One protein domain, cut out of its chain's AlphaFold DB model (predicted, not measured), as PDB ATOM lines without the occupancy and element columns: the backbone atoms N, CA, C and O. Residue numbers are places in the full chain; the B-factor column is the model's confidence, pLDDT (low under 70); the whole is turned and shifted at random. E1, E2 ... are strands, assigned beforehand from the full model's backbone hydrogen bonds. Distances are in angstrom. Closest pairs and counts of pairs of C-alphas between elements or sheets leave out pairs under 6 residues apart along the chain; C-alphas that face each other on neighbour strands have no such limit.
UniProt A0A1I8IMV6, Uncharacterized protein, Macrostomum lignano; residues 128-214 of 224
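This is residues 128 to 214 of the 224 residues of an uncharacterized protein of Macrostomum lignano (UniProt A0A1I8IMV6). Two antiparallel sheets, E1 E4 E5 E6 and the hairpin E2 E3, make a small sandwich, face to face with their strands nearly aligned. From one end of it two long loops, residues 144 to 161 and 179 to 198, run on side by side as an arm that makes much of the length. The printed part has 87 residues, with no named helix and six named strands, E1 to E6 in chain order; the larger sheet has the order E1, E4, E5, E6. The class is all strand, though under half of the residues, 35 of 87, are in named strands. The whole is loose, with a radius of gyration of the C-alphas of 16.6 A, and its outline is a rod of 53 by 19 by 17 A.

In the larger sheet, E1, residues 128 to 131, is an edge strand antiparallel to E4, residues 174 to 178, with N 130 and O 175 2.9 A apart. E4 and E5, residues 199 to 203, form a hairpin, with N 178 and O 200 2.8 A apart. E5 forms another hairpin with the other edge strand, E6, residues 209 to 213, where N 201 and O 211 are 2.9 A apart. E4, E5 and E6 form a meander, each strand the antiparallel neighbour of the one before. From edge to edge the strands' lines turn by 43 degrees. The second sheet is the hairpin of E2, residues 136 to 143, and E3, residues 162 to 169; N 140 and O 165 are 2.8 A apart. The facing parts of the two sheets are 8.9 A centre to centre, and their best planes are 21 degrees apart. The closest C-alphas of E3 and E6 are those of Val 163 and Ala 213, 5.7 A apart; those of E2 and E5 are Ala 142 and Ser 199, 6.1 A apart. E1 and E3 are apart, as are E2 and E4.

E1 begins at C-alpha 128, (7.923, 42.892, 161.676), and is 10.3 A long. E2 measures 22.6 A and E3 21.2 A from first to last C-alpha. E4 measures 13.3 A and E5 14.0 A; E5 begins at C-alpha 199, (0.115, 35.103, 164.144). E6 measures 11.3 A and ends at C-alpha 213, (-3.314, 31.646, 162.514).

The two C-alphas farthest apart, those of Ser 135 and Ser 189, are 53.7 A from each other. The links E2 to E3, 18 residues, and E4 to E5, 20 residues, are long; the other three are tight. The printed part has no cut. Its mean pLDDT is 91.5, and no printed residue is under 70.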
ATOM      1  N   GLU A 128       6.914  42.940 162.725       89.94
ATOM      2  CA  GLU A 128       7.923  42.892 161.676       89.94
ATOM      3  C   GLU A 128       7.322  43.406 160.369       89.94
ATOM      4  O   GLU A 128       6.134  43.223 160.093       89.94
ATOM      5  N   THR A 129       8.139  44.047 159.542       89.81
ATOM      6  CA  THR A 129       7.700  44.564 158.243       89.81
ATOM      7  C   THR A 129       8.374  43.817 157.109       89.81
ATOM      8  O   THR A 129       9.582  43.599 157.138       89.81
ATOM      9  N   PHE A 130       7.607  43.488 156.076       88.12
ATOM     10  CA  PHE A 130       8.113  42.918 154.833       88.12
ATOM     11  C   PHE A 130       7.661  43.784 153.662       88.12
ATOM     12  O   PHE A 130       6.469  44.040 153.517       88.12
ATOM     13  N   THR A 131       8.582  44.208 152.805       86.25
ATOM     14  CA  THR A 131       8.246  44.930 151.573       86.25
ATOM     15  C   THR A 131       8.416  43.985 150.396       86.25
ATOM     16  O   THR A 131       9.504  43.455 150.193       86.25
ATOM     17  N   ALA A 132       7.353  43.778 149.616       84.56
ATOM     18  CA  ALA A 132       7.390  42.942 148.425       84.56
ATOM     19  C   ALA A 132       8.384  43.533 147.408       84.56
ATOM     20  O   ALA A 132       8.142  44.629 146.897       84.56
ATOM     21  N   PRO A 133       9.491  42.844 147.085       75.88
ATOM     22  CA  PRO A 133      10.514  43.408 146.208       75.88
ATOM     23  C   PRO A 133      10.107  43.386 144.727       75.88
ATOM     24  O   PRO A 133      10.659  44.141 143.934       75.88
ATOM     25  N   ALA A 134       9.136  42.547 144.353       75.62
ATOM     26  CA  ALA A 134       8.618  42.423 142.991       75.62
ATOM     27  C   ALA A 134       7.118  42.105 142.983       75.62
ATOM     28  O   ALA A 134       6.568  41.620 143.979       75.62
ATOM     29  N   SER A 135       6.453  42.339 141.852       80.25
ATOM     30  CA  SER A 135       5.050  41.949 141.695       80.25
ATOM     31  C   SER A 135       4.948  40.448 141.416       80.25
ATOM     32  O   SER A 135       5.631  39.935 140.534       80.25
ATOM     33  N   GLY A 136       4.091  39.723 142.135       82.31
ATOM     34  CA  GLY A 136       3.979  38.273 141.964       82.31
ATOM     35  C   GLY A 136       3.036  37.586 142.947       82.31
ATOM     36  O   GLY A 136       2.421  38.225 143.799       82.31
ATOM     37  N   CYS A 137       2.923  36.261 142.815       85.94
ATOM     38  CA  CYS A 137       2.107  35.406 143.682       85.94
ATOM     39  C   CYS A 137       2.954  34.847 144.834       85.94
ATOM     40  O   CYS A 137       3.657  33.853 144.667       85.94
ATOM     41  N   TYR A 138       2.845  35.441 146.017       86.69
ATOM     42  CA  TYR A 138       3.587  35.041 147.211       86.69
ATOM     43  C   TYR A 138       2.853  33.931 147.965       86.69
ATOM     44  O   TYR A 138       1.637  33.999 148.139       86.69
ATOM     45  N   LEU A 139       3.590  32.920 148.433       90.50
ATOM     46  CA  LEU A 139       3.099  31.968 149.429       90.50
ATOM     47  C   LEU A 139       3.426  32.518 150.818       90.50
ATOM     48  O   LEU A 139       4.589  32.743 151.134       90.50
ATOM     49  N   ILE A 140       2.397  32.731 151.630       92.88
ATOM     50  CA  ILE A 140       2.519  33.169 153.017       92.88
ATOM     51  C   ILE A 140       2.125  31.992 153.900       92.88
ATOM     52  O   ILE A 140       1.046  31.429 153.721       92.88
ATOM     53  N   GLU A 141       2.976  31.641 154.860       93.88
ATOM     54  CA  GLU A 141       2.713  30.608 155.860       93.88
ATOM     55  C   GLU A 141       2.827  31.225 157.254       93.88
ATOM     56  O   GLU A 141       3.827  31.861 157.582       93.88
ATOM     57  N   ALA A 142       1.799  31.048 158.079       94.38
ATOM     58  CA  ALA A 142       1.777  31.530 159.453       94.38
ATOM     59  C   ALA A 142       1.437  30.383 160.401       94.38
ATOM     60  O   ALA A 142       0.495  29.626 160.170       94.38
ATOM     61  N   ALA A 143       2.182  30.295 161.499       95.06
ATOM     62  CA  ALA A 143       1.893  29.400 162.608       95.06
ATOM     63  C   ALA A 143       1.624  30.231 163.864       95.06
ATOM     64  O   ALA A 143       2.432  31.088 164.227       95.06
ATOM     65  N   GLY A 144       0.483  30.004 164.511       95.56
ATOM     66  CA  GLY A 144       0.194  30.553 165.829       95.56
ATOM     67  C   GLY A 144       1.092  29.913 166.885       95.56
ATOM     68  O   GLY A 144       1.544  28.774 166.744       95.56
ATOM     69  N   ALA A 145       1.363  30.639 167.963       95.06
ATOM     70  CA  ALA A 145       2.204  30.113 169.023       95.06
ATOM     71  C   ALA A 145       1.476  29.070 169.869       95.06
ATOM     72  O   ALA A 145       0.255  29.090 170.026       95.06
ATOM     73  N   ARG A 146       2.258  28.174 170.469       94.69
ATOM     74  CA  ARG A 146       1.750  27.195 171.429       94.69
ATOM     75  C   ARG A 146       1.327  27.850 172.748       94.69
ATOM     76  O   ARG A 146       1.878  28.880 173.154       94.69
ATOM     77  N   GLY A 147       0.415  27.190 173.450       95.31
ATOM     78  CA  GLY A 147       0.113  27.497 174.843       95.31
ATOM     79  C   GLY A 147       1.279  27.185 175.783       95.31
ATOM     80  O   GLY A 147       2.192  26.414 175.464       95.31
ATOM     81  N   GLY A 148       1.237  27.793 176.963       94.00
ATOM     82  CA  GLY A 148       2.156  27.523 178.059       94.00
ATOM     83  C   GLY A 148       1.921  26.151 178.678       94.00
ATOM     84  O   GLY A 148       0.808  25.618 178.659       94.00
ATOM     85  N   ASN A 149       2.983  25.577 179.232       93.50
ATOM     86  CA  ASN A 149       2.929  24.268 179.873       93.50
ATOM     87  C   ASN A 149       2.509  24.417 181.340       93.50
ATOM     88  O   ASN A 149       2.715  25.463 181.954       93.50
ATOM     89  N   ASN A 150       2.012  23.335 181.924       91.88
ATOM     90  CA  ASN A 150       1.960  23.179 183.368       91.88
ATOM     91  C   ASN A 150       3.017  22.138 183.744       91.88
ATOM     92  O   ASN A 150       2.897  20.957 183.416       91.88
ATOM     93  N   THR A 151       4.107  22.603 184.350       88.94
ATOM     94  CA  THR A 151       5.250  21.749 184.693       88.94
ATOM     95  C   THR A 151       5.000  20.925 185.952       88.94
ATOM     96  O   THR A 151       5.649  19.897 186.114       88.94
ATOM     97  N   LEU A 152       4.037  21.316 186.800       87.31
ATOM     98  CA  LEU A 152       3.650  20.547 187.986       87.31
ATOM     99  C   LEU A 152       2.974  19.225 187.595       87.31
ATOM    100  O   LEU A 152       3.279  18.187 188.171       87.31
ATOM    101  N   THR A 153       2.106  19.247 186.582       86.56
ATOM    102  CA  THR A 153       1.430  18.050 186.041       86.56
ATOM    103  C   THR A 153       2.109  17.462 184.811       86.56
ATOM    104  O   THR A 153       1.624  16.481 184.254       86.56
ATOM    105  N   SER A 154       3.217  18.055 184.353       88.81
ATOM    106  CA  SER A 154       3.881  17.699 183.089       88.81
ATOM    107  C   SER A 154       2.947  17.727 181.866       88.81
ATOM    108  O   SER A 154       3.167  17.019 180.886       88.81
ATOM    109  N   THR A 155       1.903  18.561 181.895       90.31
ATOM    110  CA  THR A 155       0.976  18.733 180.768       90.31
ATOM    111  C   THR A 155       1.452  19.860 179.856       90.31
ATOM    112  O   THR A 155       1.709  20.982 180.303       90.31
ATOM    113  N   THR A 156       1.551  19.574 178.562       92.38
ATOM    114  CA  THR A 156       2.000  20.531 177.539       92.38
ATOM    115  C   THR A 156       0.838  21.388 177.046       92.38
ATOM    116  O   THR A 156      -0.281  20.897 176.910       92.38
ATOM    117  N   GLY A 157       1.097  22.668 176.762       93.69
ATOM    118  CA  GLY A 157       0.107  23.530 176.120       93.69
ATOM    119  C   GLY A 157      -0.231  23.053 174.703       93.69
ATOM    120  O   GLY A 157       0.591  22.433 174.025       93.69
ATOM    121  N   GLY A 158      -1.443  23.355 174.248       96.12
ATOM    122  CA  GLY A 158      -1.901  23.047 172.899       96.12
ATOM    123  C   GLY A 158      -1.062  23.745 171.828       96.12
ATOM    124  O   GLY A 158      -0.514  24.831 172.043       96.12
ATOM    125  N   GLN A 159      -0.967  23.119 170.656       95.94
ATOM    126  CA  GLN A 159      -0.317  23.715 169.488       95.94
ATOM    127  C   GLN A 159      -1.175  24.851 168.917       95.94
ATOM    128  O   GLN A 159      -2.402  24.817 169.014       95.94
ATOM    129  N   GLY A 160      -0.526  25.860 168.335       95.88
ATOM    130  CA  GLY A 160      -1.222  26.858 167.530       95.88
ATOM    131  C   GLY A 160      -1.604  26.301 166.160       95.88
ATOM    132  O   GLY A 160      -1.061  25.296 165.703       95.88
ATOM    133  N   ALA A 161      -2.550  26.960 165.500       96.75
ATOM    134  CA  ALA A 161      -2.938  26.636 164.138       96.75
ATOM    135  C   ALA A 161      -1.821  27.012 163.155       96.75
ATOM    136  O   ALA A 161      -1.102  27.986 163.366       96.75
ATOM    137  N   GLN A 162      -1.723  26.278 162.051       96.00
ATOM    138  CA  GLN A 162      -0.893  26.638 160.907       96.00
ATOM    139  C   GLN A 162      -1.801  26.892 159.709       96.00
ATOM    140  O   GLN A 162      -2.686  26.090 159.416       96.00
ATOM    141  N   VAL A 163      -1.596  28.017 159.030       95.88
ATOM    142  CA  VAL A 163      -2.390  28.420 157.868       95.88
ATOM    143  C   VAL A 163      -1.444  28.910 156.781       95.88
ATOM    144  O   VAL A 163      -0.452  29.578 157.074       95.88
ATOM    145  N   SER A 164      -1.751  28.589 155.528       95.12
ATOM    146  CA  SER A 164      -1.027  29.094 154.368       95.12
ATOM    147  C   SER A 164      -1.981  29.687 153.336       95.12
ATOM    148  O   SER A 164      -3.123  29.245 153.193       95.12
ATOM    149  N   ALA A 165      -1.525  30.717 152.625       93.38
ATOM    150  CA  ALA A 165      -2.290  31.363 151.566       93.38
ATOM    151  C   ALA A 165      -1.379  31.859 150.446       93.38
ATOM    152  O   ALA A 165      -0.252  32.298 150.675       93.38
ATOM    153  N   ARG A 166      -1.899  31.819 149.217       93.75
ATOM    154  CA  ARG A 166      -1.272  32.445 148.053       93.75
ATOM    155  C   ARG A 166      -1.905  33.809 147.823       93.75
ATOM    156  O   ARG A 166      -3.120  33.894 147.664       93.75
ATOM    157  N   VAL A 167      -1.091  34.859 147.806       93.06
ATOM    158  CA  VAL A 167      -1.552  36.244 147.667       93.06
ATOM    159  C   VAL A 167      -0.758  36.939 146.571       93.06
ATOM    160  O   VAL A 167       0.469  36.874 146.541       93.06
ATOM    161  N   ASN A 168      -1.459  37.637 145.678       90.81
ATOM    162  CA  ASN A 168      -0.814  38.500 144.697       90.81
ATOM    163  C   ASN A 168      -0.438  39.831 145.354       90.81
ATOM    164  O   ASN A 168      -1.311  40.568 145.818       90.81
ATOM    165  N   LEU A 169       0.857  40.133 145.385       88.81
ATOM    166  CA  LEU A 169       1.394  41.404 145.861       88.81
ATOM    167  C   LEU A 169       1.991  42.163 144.683       88.81
ATOM    168  O   LEU A 169       2.569  41.559 143.781       88.81
ATOM    169  N   THR A 170       1.863  43.485 144.700       85.88
ATOM    170  CA  THR A 170       2.594  44.363 143.782       85.88
ATOM    171  C   THR A 170       3.923  44.764 144.413       85.88
ATOM    172  O   THR A 170       4.019  44.850 145.643       85.88
ATOM    173  N   ALA A 171       4.934  45.033 143.589       79.56
ATOM    174  CA  ALA A 171       6.216  45.566 144.043       79.56
ATOM    175  C   ALA A 171       6.008  46.801 144.940       79.56
ATOM    176  O   ALA A 171       5.109  47.610 144.699       79.56
ATOM    177  N   GLY A 172       6.787  46.900 146.014       80.75
ATOM    178  CA  GLY A 172       6.670  47.948 147.027       80.75
ATOM    179  C   GLY A 172       5.531  47.751 148.035       80.75
ATOM    180  O   GLY A 172       5.449  48.508 149.001       80.75
ATOM    181  N   THR A 173       4.662  46.739 147.880       87.94
ATOM    182  CA  THR A 173       3.618  46.461 148.881       87.94
ATOM    183  C   THR A 173       4.259  46.118 150.217       87.94
ATOM    184  O   THR A 173       4.952  45.107 150.330       87.94
ATOM    185  N   GLN A 174       3.978  46.916 151.245       92.06
ATOM    186  CA  GLN A 174       4.424  46.631 152.600       92.06
ATOM    187  C   GLN A 174       3.387  45.790 153.353       92.06
ATOM    188  O   GLN A 174       2.194  46.110 153.390       92.06
ATOM    189  N   LEU A 175       3.864  44.716 153.965       94.62
ATOM    190  CA  LEU A 175       3.145  43.865 154.894       94.62
ATOM    191  C   LEU A 175       3.642  44.128 156.313       94.62
ATOM    192  O   LEU A 175       4.840  44.278 156.549       94.62
ATOM    193  N   SER A 176       2.704  44.131 157.248       94.62
ATOM    194  CA  SER A 176       2.947  44.080 158.680       94.62
ATOM    195  C   SER A 176       2.654  42.665 159.158       94.62
ATOM    196  O   SER A 176       1.587  42.106 158.886       94.62
ATOM    197  N   ILE A 177       3.619  42.076 159.850       94.31
ATOM    198  CA  ILE A 177       3.615  40.679 160.263       94.31
ATOM    199  C   ILE A 177       3.743  40.641 161.775       94.31
ATOM    200  O   ILE A 177       4.695  41.162 162.350       94.31
ATOM    201  N   VAL A 178       2.778  40.005 162.425       93.31
ATOM    202  CA  VAL A 178       2.825  39.750 163.860       93.31
ATOM    203  C   VAL A 178       2.972  38.266 164.081       93.31
ATOM    204  O   VAL A 178       2.184  37.466 163.575       93.31
ATOM    205  N   VAL A 179       3.996  37.914 164.848       93.38
ATOM    206  CA  VAL A 179       4.271  36.536 165.222       93.38
ATOM    207  C   VAL A 179       3.738  36.301 166.627       93.38
ATOM    208  O   VAL A 179       4.030  37.046 167.562       93.38
ATOM    209  N   GLY A 180       2.928  35.259 166.760       92.56
ATOM    210  CA  GLY A 180       2.372  34.826 168.024       92.56
ATOM    211  C   GLY A 180       3.462  34.467 169.025       92.56
ATOM    212  O   GLY A 180       4.517  33.924 168.692       92.56
ATOM    213  N   GLN A 181       3.168  34.730 170.290       92.94
ATOM    214  CA  GLN A 181       4.086  34.518 171.395       92.94
ATOM    215  C   GLN A 181       3.664  33.296 172.206       92.94
ATOM    216  O   GLN A 181       2.477  33.086 172.457       92.94
ATOM    217  N   THR A 182       4.631  32.471 172.613       92.69
ATOM    218  CA  THR A 182       4.343  31.297 173.450       92.69
ATOM    219  C   THR A 182       3.714  31.738 174.771       92.69
ATOM    220  O   THR A 182       4.225  32.658 175.418       92.69
ATOM    221  N   GLY A 183       2.636  31.060 175.171       93.00
ATOM    222  CA  GLY A 183       1.964  31.305 176.445       93.00
ATOM    223  C   GLY A 183       2.866  31.024 177.653       93.00
ATOM    224  O   GLY A 183       3.751  30.170 177.604       93.00
ATOM    225  N   GLY A 184       2.658  31.747 178.753       92.06
ATOM    226  CA  GLY A 184       3.439  31.557 179.979       92.06
ATOM    227  C   GLY A 184       3.189  30.186 180.609       92.06
ATOM    228  O   GLY A 184       2.039  29.773 180.743       92.06
ATOM    229  N   SER A 185       4.253  29.483 180.992       92.06
ATOM    230  CA  SER A 185       4.131  28.232 181.748       92.06
ATOM    231  C   SER A 185       3.958  28.508 183.241       92.06
ATOM    232  O   SER A 185       4.470  29.509 183.742       92.06
ATOM    233  N   THR A 186       3.303  27.596 183.954       90.50
ATOM    234  CA  THR A 186       3.182  27.636 185.419       90.50
ATOM    235  C   THR A 186       3.648  26.323 186.045       90.50
ATOM    236  O   THR A 186       3.637  25.269 185.405       90.50
ATOM    237  N   SER A 187       4.073  26.405 187.303       89.56
ATOM    238  CA  SER A 187       4.392  25.270 188.173       89.56
ATOM    239  C   SER A 187       3.557  25.281 189.458       89.56
ATOM    240  O   SER A 187       3.865  24.539 190.390       89.56
ATOM    241  N   LEU A 188       2.563  26.167 189.556       85.75
ATOM    242  CA  LEU A 188       1.784  26.397 190.770       85.75
ATOM    243  C   LEU A 188       0.489  25.589 190.749       85.75
ATOM    244  O   LEU A 188      -0.172  25.482 189.717       85.75
ATOM    245  N   SER A 189       0.114  25.035 191.903       81.69
ATOM    246  CA  SER A 189      -1.152  24.322 192.071       81.69
ATOM    247  C   SER A 189      -2.341  25.270 191.885       81.69
ATOM    248  O   SER A 189      -2.389  26.349 192.465       81.69
ATOM    249  N   GLY A 190      -3.316  24.859 191.070       80.88
ATOM    250  CA  GLY A 190      -4.518  25.652 190.781       80.88
ATOM    251  C   GLY A 190      -4.387  26.674 189.641       80.88
ATOM    252  O   GLY A 190      -5.388  27.284 189.279       80.88
ATOM    253  N   GLU A 191      -3.209  26.831 189.031       86.69
ATOM    254  CA  GLU A 191      -2.999  27.671 187.845       86.69
ATOM    255  C   GLU A 191      -2.962  26.891 186.515       86.69
ATOM    256  O   GLU A 191      -2.342  25.837 186.375       86.69
ATOM    257  N   GLY A 192      -3.582  27.450 185.476       89.38
ATOM    258  CA  GLY A 192      -3.363  27.006 184.099       89.38
ATOM    259  C   GLY A 192      -2.169  27.720 183.464       89.38
ATOM    260  O   GLY A 192      -1.865  28.865 183.796       89.38
ATOM    261  N   GLY A 193      -1.516  27.071 182.503       92.19
ATOM    262  CA  GLY A 193      -0.637  27.756 181.564       92.19
ATOM    263  C   GLY A 193      -1.418  28.800 180.756       92.19
ATOM    264  O   GLY A 193      -2.610  28.643 180.488       92.19
ATOM    265  N   GLY A 194      -0.751  29.874 180.345       92.88
ATOM    266  CA  GLY A 194      -1.346  30.898 179.488       92.88
ATOM    267  C   GLY A 194      -1.588  30.391 178.062       92.88
ATOM    268  O   GLY A 194      -0.861  29.531 177.566       92.88
ATOM    269  N   GLY A 195      -2.587  30.947 177.374       94.56
ATOM    270  CA  GLY A 195      -2.786  30.702 175.942       94.56
ATOM    271  C   GLY A 195      -1.640  31.262 175.093       94.56
ATOM    272  O   GLY A 195      -0.993  32.240 175.470       94.56
ATOM    273  N   GLY A 196      -1.380  30.630 173.950       94.81
ATOM    274  CA  GLY A 196      -0.462  31.136 172.936       94.81
ATOM    275  C   GLY A 196      -1.087  32.275 172.133       94.81
ATOM    276  O   GLY A 196      -2.297  32.308 171.913       94.81
ATOM    277  N   GLY A 197      -0.260  33.215 171.678       94.62
ATOM    278  CA  GLY A 197      -0.682  34.294 170.786       94.62
ATOM    279  C   GLY A 197      -0.909  33.814 169.350       94.62
ATOM    280  O   GLY A 197      -0.244  32.888 168.878       94.62
ATOM    281  N   GLY A 198      -1.832  34.463 168.640       94.44
ATOM    282  CA  GLY A 198      -2.022  34.252 167.206       94.44
ATOM    283  C   GLY A 198      -0.970  34.976 166.364       94.44
ATOM    284  O   GLY A 198      -0.414  35.985 166.796       94.44
ATOM    285  N   SER A 199      -0.736  34.468 165.157       95.19
ATOM    286  CA  SER A 199       0.115  35.103 164.144       95.19
ATOM    287  C   SER A 199      -0.753  35.664 163.025       95.19
ATOM    288  O   SER A 199      -1.696  35.003 162.591       95.19
ATOM    289  N   PHE A 200      -0.459  36.870 162.548       94.69
ATOM    290  CA  PHE A 200      -1.260  37.536 161.524       94.69
ATOM    291  C   PHE A 200      -0.404  38.342 160.557       94.69
ATOM    292  O   PHE A 200       0.595  38.949 160.931       94.69
ATOM    293  N   VAL A 201      -0.829  38.347 159.296       96.12
ATOM    294  CA  VAL A 201      -0.199  39.092 158.209       96.12
ATOM    295  C   VAL A 201      -1.251  39.985 157.580       96.12
ATOM    296  O   VAL A 201      -2.306  39.510 157.154       96.12
ATOM    297  N   TYR A 202      -0.969  41.280 157.520       96.06
ATOM    298  CA  TYR A 202      -1.858  42.270 156.924       96.06
ATOM    299  C   TYR A 202      -1.066  43.290 156.118       96.06
ATOM    300  O   TYR A 202       0.115  43.526 156.366       96.06
ATOM    301  N   ARG A 203      -1.706  43.902 155.126       96.00
ATOM    302  CA  ARG A 203      -1.087  44.964 154.331       96.00
ATOM    303  C   ARG A 203      -1.051  46.254 155.152       96.00
ATOM    304  O   ARG A 203      -2.064  46.660 155.714       96.00
ATOM    305  N   THR A 204       0.109  46.902 155.245       94.69
ATOM    306  CA  THR A 204       0.310  48.035 156.167       94.69
ATOM    307  C   THR A 204      -0.554  49.245 155.803       94.69
ATOM    308  O   THR A 204      -1.107  49.890 156.690       94.69
ATOM    309  N   GLY A 205      -0.688  49.546 154.506       92.31
ATOM    310  CA  GLY A 205      -1.353  50.767 154.036       92.31
ATOM    311  C   GLY A 205      -2.863  50.807 154.293       92.31
ATOM    312  O   GLY A 205      -3.375  51.818 154.764       92.31
ATOM    313  N   ASP A 206      -3.573  49.712 154.011       94.38
ATOM    314  CA  ASP A 206      -5.039  49.610 154.115       94.38
ATOM    315  C   ASP A 206      -5.510  48.725 155.284       94.38
ATOM    316  O   ASP A 206      -6.709  48.617 155.535       94.38
ATOM    317  N   ARG A 207      -4.573  48.107 156.016       94.81
ATOM    318  CA  ARG A 207      -4.829  47.162 157.114       94.81
ATOM    319  C   ARG A 207      -5.643  45.935 156.694       94.81
ATOM    320  O   ARG A 207      -6.261  45.291 157.542       94.81
ATOM    321  N   LEU A 208      -5.631  45.578 155.409       96.62
ATOM    322  CA  LEU A 208      -6.317  44.385 154.924       96.62
ATOM    323  C   LEU A 208      -5.651  43.126 155.492       96.62
ATOM    324  O   LEU A 208      -4.474  42.868 155.224       96.62
ATOM    325  N   LEU A 209      -6.413  42.328 156.242       96.56
ATOM    326  CA  LEU A 209      -5.964  41.037 156.757       96.56
ATOM    327  C   LEU A 209      -5.815  40.037 155.605       96.56
ATOM    328  O   LEU A 209      -6.770  39.778 154.877       96.56
ATOM    329  N   LEU A 210      -4.620  39.465 155.462       96.25
ATOM    330  CA  LEU A 210      -4.307  38.486 154.419       96.25
ATOM    331  C   LEU A 210      -4.303  37.057 154.963       96.25
ATOM    332  O   LEU A 210      -4.718  36.130 154.274       96.25
ATOM    333  N   LEU A 211      -3.814  36.879 156.192       96.56
ATOM    334  CA  LEU A 211      -3.672  35.576 156.832       96.56
ATOM    335  C   LEU A 211      -3.733  35.728 158.352       96.56
ATOM    336  O   LEU A 211      -3.139  36.653 158.906       96.56
ATOM    337  N   ALA A 212      -4.400  34.795 159.029       97.00
ATOM    338  CA  ALA A 212      -4.397  34.698 160.483       97.00
ATOM    339  C   ALA A 212      -4.336  33.232 160.920       97.00
ATOM    340  O   ALA A 212      -5.060  32.389 160.396       97.00
ATOM    341  N   ALA A 213      -3.492  32.952 161.906       97.44
ATOM    342  CA  ALA A 213      -3.314  31.646 162.514       97.44
ATOM    343  C   ALA A 213      -3.528  31.762 164.030       97.44
ATOM    344  O   ALA A 213      -2.828  32.514 164.710       97.44
ATOM    345  N   GLY A 214      -4.523  31.046 164.559       97.25
ATOM    346  CA  GLY A 214      -4.869  31.076 165.983       97.25
ATOM    347  C   GLY A 214      -3.788  30.456 166.872       97.25
ATOM    348  O   GLY A 214      -3.114  29.512 166.470       97.25
TER     349      GLY A 214